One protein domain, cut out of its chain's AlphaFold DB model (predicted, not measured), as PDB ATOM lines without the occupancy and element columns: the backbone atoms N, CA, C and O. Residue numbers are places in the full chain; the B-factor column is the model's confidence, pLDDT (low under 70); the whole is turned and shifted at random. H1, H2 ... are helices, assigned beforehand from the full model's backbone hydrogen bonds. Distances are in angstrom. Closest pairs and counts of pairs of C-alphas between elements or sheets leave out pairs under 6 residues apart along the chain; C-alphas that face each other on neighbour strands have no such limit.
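What this domain is: This is residues 36 to 118 of the 131 residues of an uncharacterized protein of Exophiala aquamarina CBS 119918 (UniProt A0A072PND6). What is the shape? There is little regular structure: two helices, H1 and then H2, stand apart, one after the other along the long axis of an elongated shape, and the long loop of residues 58 to 95 that links them swings out from the end of H1 and folds back beside H1 before H2 begins. How much is regular? The printed part has 83 residues, 28 of them in the two named helices, with no named strand: all helix. How tight is it? It is only just loose, close to compact, with a radius of gyration of the C-alphas of 14.4 A and spans of 46 by 29 by 19 A.

Where its parts are: Where is H1? Residues 43 to 57, 20.6 A, from C-alpha 43 at (202.120, 138.298, 198.052). Where is H2? Residues 96 to 108, 17.9 A, ending at C-alpha 108 at (169.129, 134.118, 208.549).

How they stand to each other: Do the helices meet? H1 and H2 are apart, with no C-alphas within 8 A. Are their backbones bonded? Every O i to N i+4 pair is within hydrogen-bond range in H2, and 10 of 11 in H1.

The domain as a whole: What stands free? Residues 107 to 114, of which 107 and 108 belong to H2. Is anything cut or uncertain? The printed part has no cut; the link H1 to H2 is long, and pLDDT is under 70 at residues 36 to 38 and 65 to 73.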
ATOM      1  N   TYR A  36     206.433 146.791 201.460       57.22
ATOM      2  CA  TYR A  36     207.136 145.517 201.633       57.22
ATOM      3  C   TYR A  36     206.225 144.293 201.423       57.22
ATOM      4  O   TYR A  36     206.631 143.317 200.794       57.22
ATOM      5  N   ALA A  37     204.966 144.363 201.861       58.50
ATOM      6  CA  ALA A  37     203.977 143.297 201.700       58.50
ATOM      7  C   ALA A  37     203.539 143.105 200.230       58.50
ATOM      8  O   ALA A  37     203.049 142.040 199.857       58.50
ATOM      9  N   LEU A  38     203.742 144.107 199.368       64.31
ATOM     10  CA  LEU A  38     203.380 144.050 197.945       64.31
ATOM     11  C   LEU A  38     204.472 143.422 197.058       64.31
ATOM     12  O   LEU A  38     204.228 143.137 195.876       64.31
ATOM     13  N   GLN A  39     205.662 143.174 197.619       72.56
ATOM     14  CA  GLN A  39     206.756 142.499 196.922       72.56
ATOM     15  C   GLN A  39     206.361 141.065 196.553       72.56
ATOM     16  O   GLN A  39     205.664 140.385 197.305       72.56
ATOM     17  N   THR A  40     206.789 140.602 195.378       72.38
ATOM     18  CA  THR A  40     206.302 139.372 194.731       72.38
ATOM     19  C   THR A  40     206.378 138.142 195.635       72.38
ATOM     20  O   THR A  40     205.445 137.344 195.659       72.38
ATOM     21  N   GLN A  41     207.450 138.031 196.416       77.00
ATOM     22  CA  GLN A  41     207.695 136.941 197.358       77.00
ATOM     23  C   GLN A  41     206.779 136.967 198.594       77.00
ATOM     24  O   GLN A  41     206.520 135.920 199.178       77.00
ATOM     25  N   ASN A  42     206.241 138.133 198.957       71.44
ATOM     26  CA  ASN A  42     205.389 138.316 200.136       71.44
ATOM     27  C   ASN A  42     203.892 138.208 199.804       71.44
ATOM     28  O   ASN A  42     203.077 137.974 200.697       71.44
ATOM     29  N   ARG A  43     203.519 138.309 198.518       72.06
ATOM     30  CA  ARG A  43     202.120 138.298 198.052       72.06
ATOM     31  C   ARG A  43     201.269 137.152 198.616       72.06
ATOM     32  O   ARG A  43     200.144 137.444 199.018       72.06
ATOM     33  N   PRO A  44     201.737 135.887 198.690       75.19
ATOM     34  CA  PRO A  44     200.912 134.805 199.230       75.19
ATOM     35  C   PRO A  44     200.528 135.011 200.702       75.19
ATOM     36  O   PRO A  44     199.399 134.713 201.085       75.19
ATOM     37  N   GLY A  45     201.442 135.547 201.519       75.06
ATOM     38  CA  GLY A  45     201.170 135.898 202.915       75.06
ATOM     39  C   GLY A  45     200.266 137.124 203.027       75.06
ATOM     40  O   GLY A  45     199.305 137.117 203.790       75.06
ATOM     41  N   THR A  46     200.499 138.138 202.193       75.62
ATOM     42  CA  THR A  46     199.693 139.368 202.162       75.62
ATOM     43  C   THR A  46     198.238 139.105 201.799       75.62
ATOM     44  O   THR A  46     197.349 139.674 202.419       75.62
ATOM     45  N   VAL A  47     197.966 138.210 200.841       77.25
ATOM     46  CA  VAL A  47     196.588 137.808 200.510       77.25
ATOM     47  C   VAL A  47     195.907 137.174 201.720       77.25
ATOM     48  O   VAL A  47     194.752 137.470 201.990       77.25
ATOM     49  N   LYS A  48     196.613 136.339 202.481       80.94
ATOM     50  CA  LYS A  48     196.058 135.689 203.673       80.94
ATOM     51  C   LYS A  48     195.731 136.684 204.788       80.94
ATOM     52  O   LYS A  48     194.650 136.609 205.360       80.94
ATOM     53  N   VAL A  49     196.613 137.652 205.032       79.50
ATOM     54  CA  VAL A  49     196.356 138.753 205.976       79.50
ATOM     55  C   VAL A  49     195.191 139.622 205.498       79.50
ATOM     56  O   VAL A  49     194.303 139.944 206.275       79.50
ATOM     57  N   LEU A  50     195.110 139.922 204.199       80.06
ATOM     58  CA  LEU A  50     193.984 140.666 203.628       80.06
ATOM     59  C   LEU A  50     192.636 139.977 203.900       80.06
ATOM     60  O   LEU A  50     191.644 140.648 204.168       80.06
ATOM     61  N   LEU A  51     192.594 138.643 203.832       81.88
ATOM     62  CA  LEU A  51     191.385 137.872 204.132       81.88
ATOM     63  C   LEU A  51     190.984 137.971 205.614       81.88
ATOM     64  O   LEU A  51     189.790 138.040 205.891       81.88
ATOM     65  N   HIS A  52     191.948 138.037 206.540       82.81
ATOM     66  CA  HIS A  52     191.695 138.305 207.964       82.81
ATOM     67  C   HIS A  52     191.051 139.684 208.167       82.81
ATOM     68  O   HIS A  52     189.987 139.793 208.774       82.81
ATOM     69  N   GLU A  53     191.621 140.729 207.562       80.50
ATOM     70  CA  GLU A  53     191.085 142.095 207.662       80.50
ATOM     71  C   GLU A  53     189.697 142.237 207.020       80.50
ATOM     72  O   GLU A  53     188.820 142.944 207.523       80.50
ATOM     73  N   LEU A  54     189.449 141.524 205.916       80.94
ATOM     74  CA  LEU A  54     188.110 141.439 205.332       80.94
ATOM     75  C   LEU A  54     187.116 140.753 206.277       80.94
ATOM     76  O   LEU A  54     185.952 141.148 206.305       80.94
ATOM     77  N   GLY A  55     187.564 139.779 207.072       80.50
ATOM     78  CA  GLY A  55     186.771 139.189 208.148       80.50
ATOM     79  C   GLY A  55     186.282 140.244 209.139       80.50
ATOM     80  O   GLY A  55     185.081 140.316 209.408       80.50
ATOM     81  N   HIS A  56     187.167 141.135 209.596       78.12
ATOM     82  CA  HIS A  56     186.784 142.261 210.454       78.12
ATOM     83  C   HIS A  56     185.770 143.198 209.791       78.12
ATOM     84  O   HIS A  56     184.799 143.601 210.430       78.12
ATOM     85  N   ILE A  57     185.924 143.491 208.495       75.88
ATOM     86  CA  ILE A  57     184.960 144.315 207.743       75.88
ATOM     87  C   ILE A  57     183.566 143.665 207.698       75.88
ATOM     88  O   ILE A  57     182.550 144.364 207.742       75.88
ATOM     89  N   LEU A  58     183.509 142.336 207.630       76.69
ATOM     90  CA  LEU A  58     182.271 141.552 207.686       76.69
ATOM     91  C   LEU A  58     181.738 141.361 209.117       76.69
ATOM     92  O   LEU A  58     180.738 140.681 209.315       76.69
ATOM     93  N   GLY A  59     182.373 141.969 210.121       74.25
ATOM     94  CA  GLY A  59     181.937 141.890 211.512       74.25
ATOM     95  C   GLY A  59     182.431 140.655 212.267       74.25
ATOM     96  O   GLY A  59     181.910 140.373 213.345       74.25
ATOM     97  N   LEU A  60     183.435 139.931 211.759       79.38
ATOM     98  CA  LEU A  60     184.104 138.890 212.536       79.38
ATOM     99  C   LEU A  60     185.039 139.503 213.592       79.38
ATOM    100  O   LEU A  60     185.740 140.487 213.338       79.38
ATOM    101  N   ARG A  61     185.056 138.906 214.787       79.31
ATOM    102  CA  ARG A  61     186.050 139.179 215.843       79.31
ATOM    103  C   ARG A  61     187.092 138.080 215.853       79.31
ATOM    104  O   ARG A  61     186.874 137.012 215.287       79.31
ATOM    105  N   HIS A  62     188.196 138.335 216.542       82.06
ATOM    106  CA  HIS A  62     189.117 137.267 216.881       82.06
ATOM    107  C   HIS A  62     188.445 136.188 217.734       82.06
ATOM    108  O   HIS A  62     187.642 136.498 218.615       82.06
ATOM    109  N   GLU A  63     188.829 134.930 217.518       75.19
ATOM    110  CA  GLU A  63     188.276 133.757 218.222       75.19
ATOM    111  C   GLU A  63     188.399 133.846 219.755       75.19
ATOM    112  O   GLU A  63     187.571 133.325 220.496       75.19
ATOM    113  N   PHE A  64     189.415 134.550 220.248       70.75
ATOM    114  CA  PHE A  64     189.721 134.729 221.672       70.75
ATOM    115  C   PHE A  64     189.167 136.040 222.256       70.75
ATOM    116  O   PHE A  64     189.311 136.280 223.455       70.75
ATOM    117  N   ALA A  65     188.523 136.890 221.446       60.16
ATOM    118  CA  ALA A  65     188.074 138.217 221.878       60.16
ATOM    119  C   ALA A  65     186.904 138.184 222.876       60.16
ATOM    120  O   ALA A  65     186.664 139.181 223.556       60.16
ATOM    121  N   ILE A  66     186.212 137.046 223.028       62.97
ATOM    122  CA  ILE A  66     185.046 136.894 223.914       62.97
ATOM    123  C   ILE A  66     185.498 136.789 225.377       62.97
ATOM    124  O   ILE A  66     185.357 135.772 226.057       62.97
ATOM    125  N   THR A  67     186.057 137.878 225.891       58.59
ATOM    126  CA  THR A  67     186.262 138.085 227.319       58.59
ATOM    127  C   THR A  67     185.048 138.823 227.881       58.59
ATOM    128  O   THR A  67     184.436 139.663 227.220       58.59
ATOM    129  N   LYS A  68     184.662 138.519 229.127       51.81
ATOM    130  CA  LYS A  68     183.446 139.063 229.774       51.81
ATOM    131  C   LYS A  68     183.433 140.598 229.932       51.81
ATOM    132  O   LYS A  68     182.432 141.148 230.383       51.81
ATOM    133  N   SER A  69     184.524 141.277 229.589       57.69
ATOM    134  CA  SER A  69     184.719 142.725 229.696       57.69
ATOM    135  C   SER A  69     184.641 143.475 228.361       57.69
ATOM    136  O   SER A  69     184.759 144.701 228.365       57.69
ATOM    137  N   GLU A  70     184.436 142.794 227.230       58.94
ATOM    138  CA  GLU A  70     184.417 143.453 225.921       58.94
ATOM    139  C   GLU A  70     183.165 144.341 225.747       58.94
ATOM    140  O   GLU A  70     182.034 143.940 226.040       58.94
ATOM    141  N   ARG A  71     183.364 145.583 225.284       59.97
ATOM    142  CA  ARG A  71     182.286 146.519 224.935       59.97
ATOM    143  C   ARG A  71     182.411 146.927 223.462       59.97
ATOM    144  O   ARG A  71     183.474 147.416 223.082       59.97
ATOM    145  N   PRO A  72     181.347 146.804 222.648       63.78
ATOM    146  CA  PRO A  72     180.033 146.240 222.983       63.78
ATOM    147  C   PRO A  72     180.102 144.722 223.247       63.78
ATOM    148  O   PRO A  72     181.028 144.078 222.754       63.78
ATOM    149  N   PRO A  73     179.156 144.159 224.029       67.62
ATOM    150  CA  PRO A  73     179.135 142.731 224.329       67.62
ATOM    151  C   PRO A  73     179.021 141.915 223.041       67.62
ATOM    152  O   PRO A  73     178.177 142.204 222.194       67.62
ATOM    153  N   ALA A  74     179.852 140.885 222.920       72.50
ATOM    154  CA  ALA A  74     179.847 139.953 221.803       72.50
ATOM    155  C   ALA A  74     179.501 138.540 222.284       72.50
ATOM    156  O   ALA A  74     179.766 138.168 223.429       72.50
ATOM    157  N   VAL A  75     178.895 137.750 221.400       78.56
ATOM    158  CA  VAL A  75     178.628 136.326 221.618       78.56
ATOM    159  C   VAL A  75     179.255 135.533 220.492       78.56
ATOM    160  O   VAL A  75     179.302 136.000 219.354       78.56
ATOM    161  N   GLN A  76     179.718 134.327 220.806       82.06
ATOM    162  CA  GLN A  76     180.229 133.431 219.784       82.06
ATOM    163  C   GLN A  76     179.075 132.990 218.891       82.06
ATOM    164  O   GLN A  76     178.042 132.530 219.388       82.06
ATOM    165  N   PHE A  77     179.259 133.132 217.585       81.50
ATOM    166  CA  PHE A  77     178.326 132.642 216.588       81.50
ATOM    167  C   PHE A  77     178.933 131.420 215.900       81.50
ATOM    168  O   PHE A  77     180.026 131.500 215.350       81.50
ATOM    169  N   GLY A  78     178.239 130.283 215.958       78.81
ATOM    170  CA  GLY A  78     178.780 129.007 215.493       78.81
ATOM    171  C   GLY A  78     179.790 128.371 216.461       78.81
ATOM    172  O   GLY A  78     179.808 128.649 217.664       78.81
ATOM    173  N   GLN A  79     180.601 127.453 215.936       81.00
ATOM    174  CA  GLN A  79     181.605 126.715 216.709       81.00
ATOM    175  C   GLN A  79     182.935 127.469 216.762       81.00
ATOM    176  O   GLN A  79     183.333 128.073 215.772       81.00
ATOM    177  N   SER A  80     183.627 127.379 217.900       83.62
ATOM    178  CA  SER A  80     184.967 127.949 218.062       83.62
ATOM    179  C   SER A  80     185.941 127.156 217.210       83.62
ATOM    180  O   SER A  80     185.908 125.920 217.240       83.62
ATOM    181  N   ASN A  81     186.834 127.841 216.512       85.06
ATOM    182  CA  ASN A  81     187.829 127.208 215.669       85.06
ATOM    183  C   ASN A  81     189.194 127.884 215.828       85.06
ATOM    184  O   ASN A  81     189.431 128.966 215.299       85.06
ATOM    185  N   ALA A  82     190.129 127.198 216.489       86.06
ATOM    186  CA  ALA A  82     191.500 127.680 216.676       86.06
ATOM    187  C   ALA A  82     192.274 127.880 215.357       86.06
ATOM    188  O   ALA A  82     193.259 128.614 215.341       86.06
ATOM    189  N   ASP A  83     191.811 127.270 214.262       88.50
ATOM    190  CA  ASP A  83     192.386 127.405 212.924       88.50
ATOM    191  C   ASP A  83     191.645 128.430 212.051       88.50
ATOM    192  O   ASP A  83     191.980 128.576 210.871       88.50
ATOM    193  N   SER A  84     190.629 129.118 212.595       88.81
ATOM    194  CA  SER A  84     189.869 130.164 211.897       88.81
ATOM    195  C   SER A  84     190.802 131.198 211.272       88.81
ATOM    196  O   SER A  84     191.867 131.511 211.818       88.81
ATOM    197  N   VAL A  85     190.356 131.820 210.179       88.50
ATOM    198  CA  VAL A  85     191.018 133.008 209.632       88.50
ATOM    199  C   VAL A  85     191.175 134.113 210.681       88.50
ATOM    200  O   VAL A  85     192.109 134.895 210.567       88.50
ATOM    201  N   MET A  86     190.331 134.141 211.719       86.94
ATOM    202  CA  MET A  86     190.358 135.109 212.820       86.94
ATOM    203  C   MET A  86     191.194 134.666 214.034       86.94
ATOM    204  O   MET A  86     191.145 135.306 215.085       86.94
ATOM    205  N   SER A  87     191.935 133.564 213.924       85.00
ATOM    206  CA  SER A  87     192.880 133.112 214.950       85.00
ATOM    207  C   SER A  87     194.223 133.859 214.869       85.00
ATOM    208  O   SER A  87     194.496 134.573 213.905       85.00
ATOM    209  N   TYR A  88     195.095 133.668 215.869       78.69
ATOM    210  CA  TYR A  88     196.490 134.146 215.834       78.69
ATOM    211  C   TYR A  88     197.423 133.247 215.000       78.69
ATOM    212  O   TYR A  88     198.622 133.516 214.904       78.69
ATOM    213  N   SER A  89     196.908 132.168 214.408       79.62
ATOM    214  CA  SER A  89     197.713 131.237 213.619       79.62
ATOM    215  C   SER A  89     198.204 131.907 212.336       79.62
ATOM    216  O   SER A  89     197.414 132.390 211.522       79.62
ATOM    217  N   TYR A  90     199.525 131.915 212.132       75.88
ATOM    218  CA  TYR A  90     200.143 132.515 210.952       75.88
ATOM    219  C   TYR A  90     200.707 131.448 209.994       75.88
ATOM    220  O   TYR A  90     201.452 130.568 210.427       75.88
ATOM    221  N   PRO A  91     200.435 131.544 208.677       76.94
ATOM    222  CA  PRO A  91     199.617 132.567 208.030       76.94
ATOM    223  C   PRO A  91     198.107 132.252 208.132       76.94
ATOM    224  O   PRO A  91     197.747 131.077 208.021       76.94
ATOM    225  N   PRO A  92     197.225 133.268 208.235       81.88
ATOM    226  CA  PRO A  92     195.783 133.049 208.341       81.88
ATOM    227  C   PRO A  92     195.232 132.231 207.171       81.88
ATOM    228  O   PRO A  92     195.682 132.357 206.028       81.88
ATOM    229  N   ALA A  93     194.233 131.397 207.428       87.31
ATOM    230  CA  ALA A  93     193.590 130.605 206.391       87.31
ATOM    231  C   ALA A  93     192.083 130.567 206.620       87.31
ATOM    232  O   ALA A  93     191.632 130.290 207.723       87.31
ATOM    233  N   ILE A  94     191.317 130.825 205.557       88.62
ATOM    234  CA  ILE A  94     189.866 130.648 205.592       88.62
ATOM    235  C   ILE A  94     189.560 129.176 205.815       88.62
ATOM    236  O   ILE A  94     189.954 128.322 205.018       88.62
ATOM    237  N   GLN A  95     188.794 128.911 206.863       91.88
ATOM    238  CA  GLN A  95     188.242 127.605 207.157       91.88
ATOM    239  C   GLN A  95     186.802 127.513 206.672       91.88
ATOM    240  O   GLN A  95     186.100 128.508 206.474       91.88
ATOM    241  N   LYS A  96     186.322 126.278 206.524       92.25
ATOM    242  CA  LYS A  96     184.916 126.036 206.188       92.25
ATOM    243  C   LYS A  96     183.974 126.652 207.235       92.25
ATOM    244  O   LYS A  96     182.942 127.195 206.856       92.25
ATOM    245  N   SER A  97     184.362 126.618 208.514       86.38
ATOM    246  CA  SER A  97     183.604 127.224 209.616       86.38
ATOM    247  C   SER A  97     183.382 128.722 209.417       86.38
ATOM    248  O   SER A  97     182.268 129.189 209.625       86.38
ATOM    249  N   ASP A  98     184.401 129.453 208.949       87.69
ATOM    250  CA  ASP A  98     184.311 130.899 208.709       87.69
ATOM    251  C   ASP A  98     183.268 131.190 207.622       87.69
ATOM    252  O   ASP A  98     182.401 132.049 207.768       87.69
ATOM    253  N   VAL A  99     183.311 130.419 206.530       89.38
ATOM    254  CA  VAL A  99     182.387 130.569 205.399       89.38
ATOM    255  C   VAL A  99     180.957 130.213 205.790       89.38
ATOM    256  O   VAL A  99     180.027 130.936 205.425       89.38
ATOM    257  N   ASP A 100     180.770 129.094 206.486       87.44
ATOM    258  CA  ASP A 100     179.449 128.625 206.893       87.44
ATOM    259  C   ASP A 100     178.811 129.605 207.884       87.44
ATOM    260  O   ASP A 100     177.669 130.004 207.675       87.44
ATOM    261  N   ALA A 101     179.566 130.062 208.890       86.38
ATOM    262  CA  ALA A 101     179.088 131.013 209.887       86.38
ATOM    263  C   ALA A 101     178.696 132.356 209.254       86.38
ATOM    264  O   ALA A 101     177.597 132.850 209.492       86.38
ATOM    265  N   ILE A 102     179.534 132.929 208.383       86.75
ATOM    266  CA  ILE A 102     179.197 134.186 207.692       86.75
ATOM    267  C   ILE A 102     177.930 134.012 206.848       86.75
ATOM    268  O   ILE A 102     177.027 134.850 206.897       86.75
ATOM    269  N   LYS A 103     177.838 132.926 206.071       87.31
ATOM    270  CA  LYS A 103     176.657 132.662 205.239       87.31
ATOM    271  C   LYS A 103     175.406 132.497 206.085       87.31
ATOM    272  O   LYS A 103     174.378 133.074 205.742       87.31
ATOM    273  N   GLU A 104     175.486 131.731 207.166       85.38
ATOM    274  CA  GLU A 104     174.368 131.514 208.074       85.38
ATOM    275  C   GLU A 104     173.916 132.831 208.707       85.38
ATOM    276  O   GLU A 104     172.722 133.132 208.684       85.38
ATOM    277  N   PHE A 105     174.861 133.642 209.192       87.81
ATOM    278  CA  PHE A 105     174.580 134.929 209.812       87.81
ATOM    279  C   PHE A 105     173.837 135.866 208.850       87.81
ATOM    280  O   PHE A 105     172.718 136.291 209.129       87.81
ATOM    281  N   TYR A 106     174.409 136.127 207.671       85.25
ATOM    282  CA  TYR A 106     173.827 137.066 206.707       85.25
ATOM    283  C   TYR A 106     172.573 136.551 205.992       85.25
ATOM    284  O   TYR A 106     171.818 137.355 205.446       85.25
ATOM    285  N   SER A 107     172.341 135.235 205.967       89.38
ATOM    286  CA  SER A 107     171.136 134.667 205.345       89.38
ATOM    287  C   SER A 107     169.946 134.640 206.298       89.38
ATOM    288  O   SER A 107     168.811 134.787 205.847       89.38
ATOM    289  N   ASN A 108     170.192 134.434 207.594       85.06
ATOM    290  CA  ASN A 108     169.129 134.118 208.549       85.06
ATOM    291  C   ASN A 108     168.865 135.214 209.573       85.06
ATOM    292  O   ASN A 108     167.800 135.187 210.182       85.06
ATOM    293  N   TYR A 109     169.785 136.163 209.749       84.69
ATOM    294  CA  TYR A 109     169.669 137.163 210.797       84.69
ATOM    295  C   TYR A 109     169.601 138.584 210.256       84.69
ATOM    296  O   TYR A 109     170.148 138.917 209.201       84.69
ATOM    297  N   LYS A 110     168.916 139.448 211.008       82.88
ATOM    298  CA  LYS A 110     168.746 140.867 210.677       82.88
ATOM    299  C   LYS A 110     169.092 141.763 211.857       82.88
ATOM    300  O   LYS A 110     168.995 141.373 213.018       82.88
ATOM    301  N   ASN A 111     169.443 143.008 211.545       79.75
ATOM    302  CA  ASN A 111     169.634 144.051 212.546       79.75
ATOM    303  C   ASN A 111     168.406 144.156 213.472       79.75
ATOM    304  O   ASN A 111     167.271 144.242 213.000       79.75
ATOM    305  N   GLY A 112     168.645 144.163 214.783       77.12
ATOM    306  CA  GLY A 112     167.625 144.179 215.832       77.12
ATOM    307  C   GLY A 112     167.198 142.801 216.353       77.12
ATOM    308  O   GLY A 112     166.619 142.731 217.439       77.12
ATOM    309  N   GLU A 113     167.500 141.708 215.644       84.12
ATOM    310  CA  GLU A 113     167.305 140.349 216.169       84.12
ATOM    311  C   GLU A 113     168.334 140.031 217.260       84.12
ATOM    312  O   GLU A 113     169.302 140.763 217.448       84.12
ATOM    313  N   LYS A 114     168.118 138.960 218.029       82.12
ATOM    314  CA  LYS A 114     168.990 138.603 219.156       82.12
ATOM    315  C   LYS A 114     169.585 137.217 218.992       82.12
ATOM    316  O   LYS A 114     168.864 136.264 218.721       82.12
ATOM    317  N   ILE A 115     170.871 137.104 219.304       81.44
ATOM    318  CA  ILE A 115     171.588 135.837 219.448       81.44
ATOM    319  C   ILE A 115     172.036 135.750 220.903       81.44
ATOM    320  O   ILE A 115     172.695 136.658 221.402       81.44
ATOM    321  N   ASN A 116     171.630 134.702 221.624       80.62
ATOM    322  CA  ASN A 116     171.938 134.535 223.052       80.62
ATOM    323  C   ASN A 116     171.615 135.785 223.902       80.62
ATOM    324  O   ASN A 116     172.382 136.190 224.771       80.62
ATOM    325  N   ASN A 117     170.459 136.406 223.631       79.06
ATOM    326  CA  ASN A 117     169.977 137.648 224.253       79.06
ATOM    327  C   ASN A 117     170.827 138.912 223.984       79.06
ATOM    328  O   ASN A 117     170.507 139.980 224.509       79.06
ATOM    329  N   VAL A 118     171.846 138.826 223.128       79.62
ATOM    330  CA  VAL A 118     172.617 139.973 222.637       79.62
ATOM    331  C   VAL A 118     172.029 140.434 221.299       79.62
ATOM    332  O   VAL A 118     171.855 139.607 220.403       79.62
TER     333      VAL A 118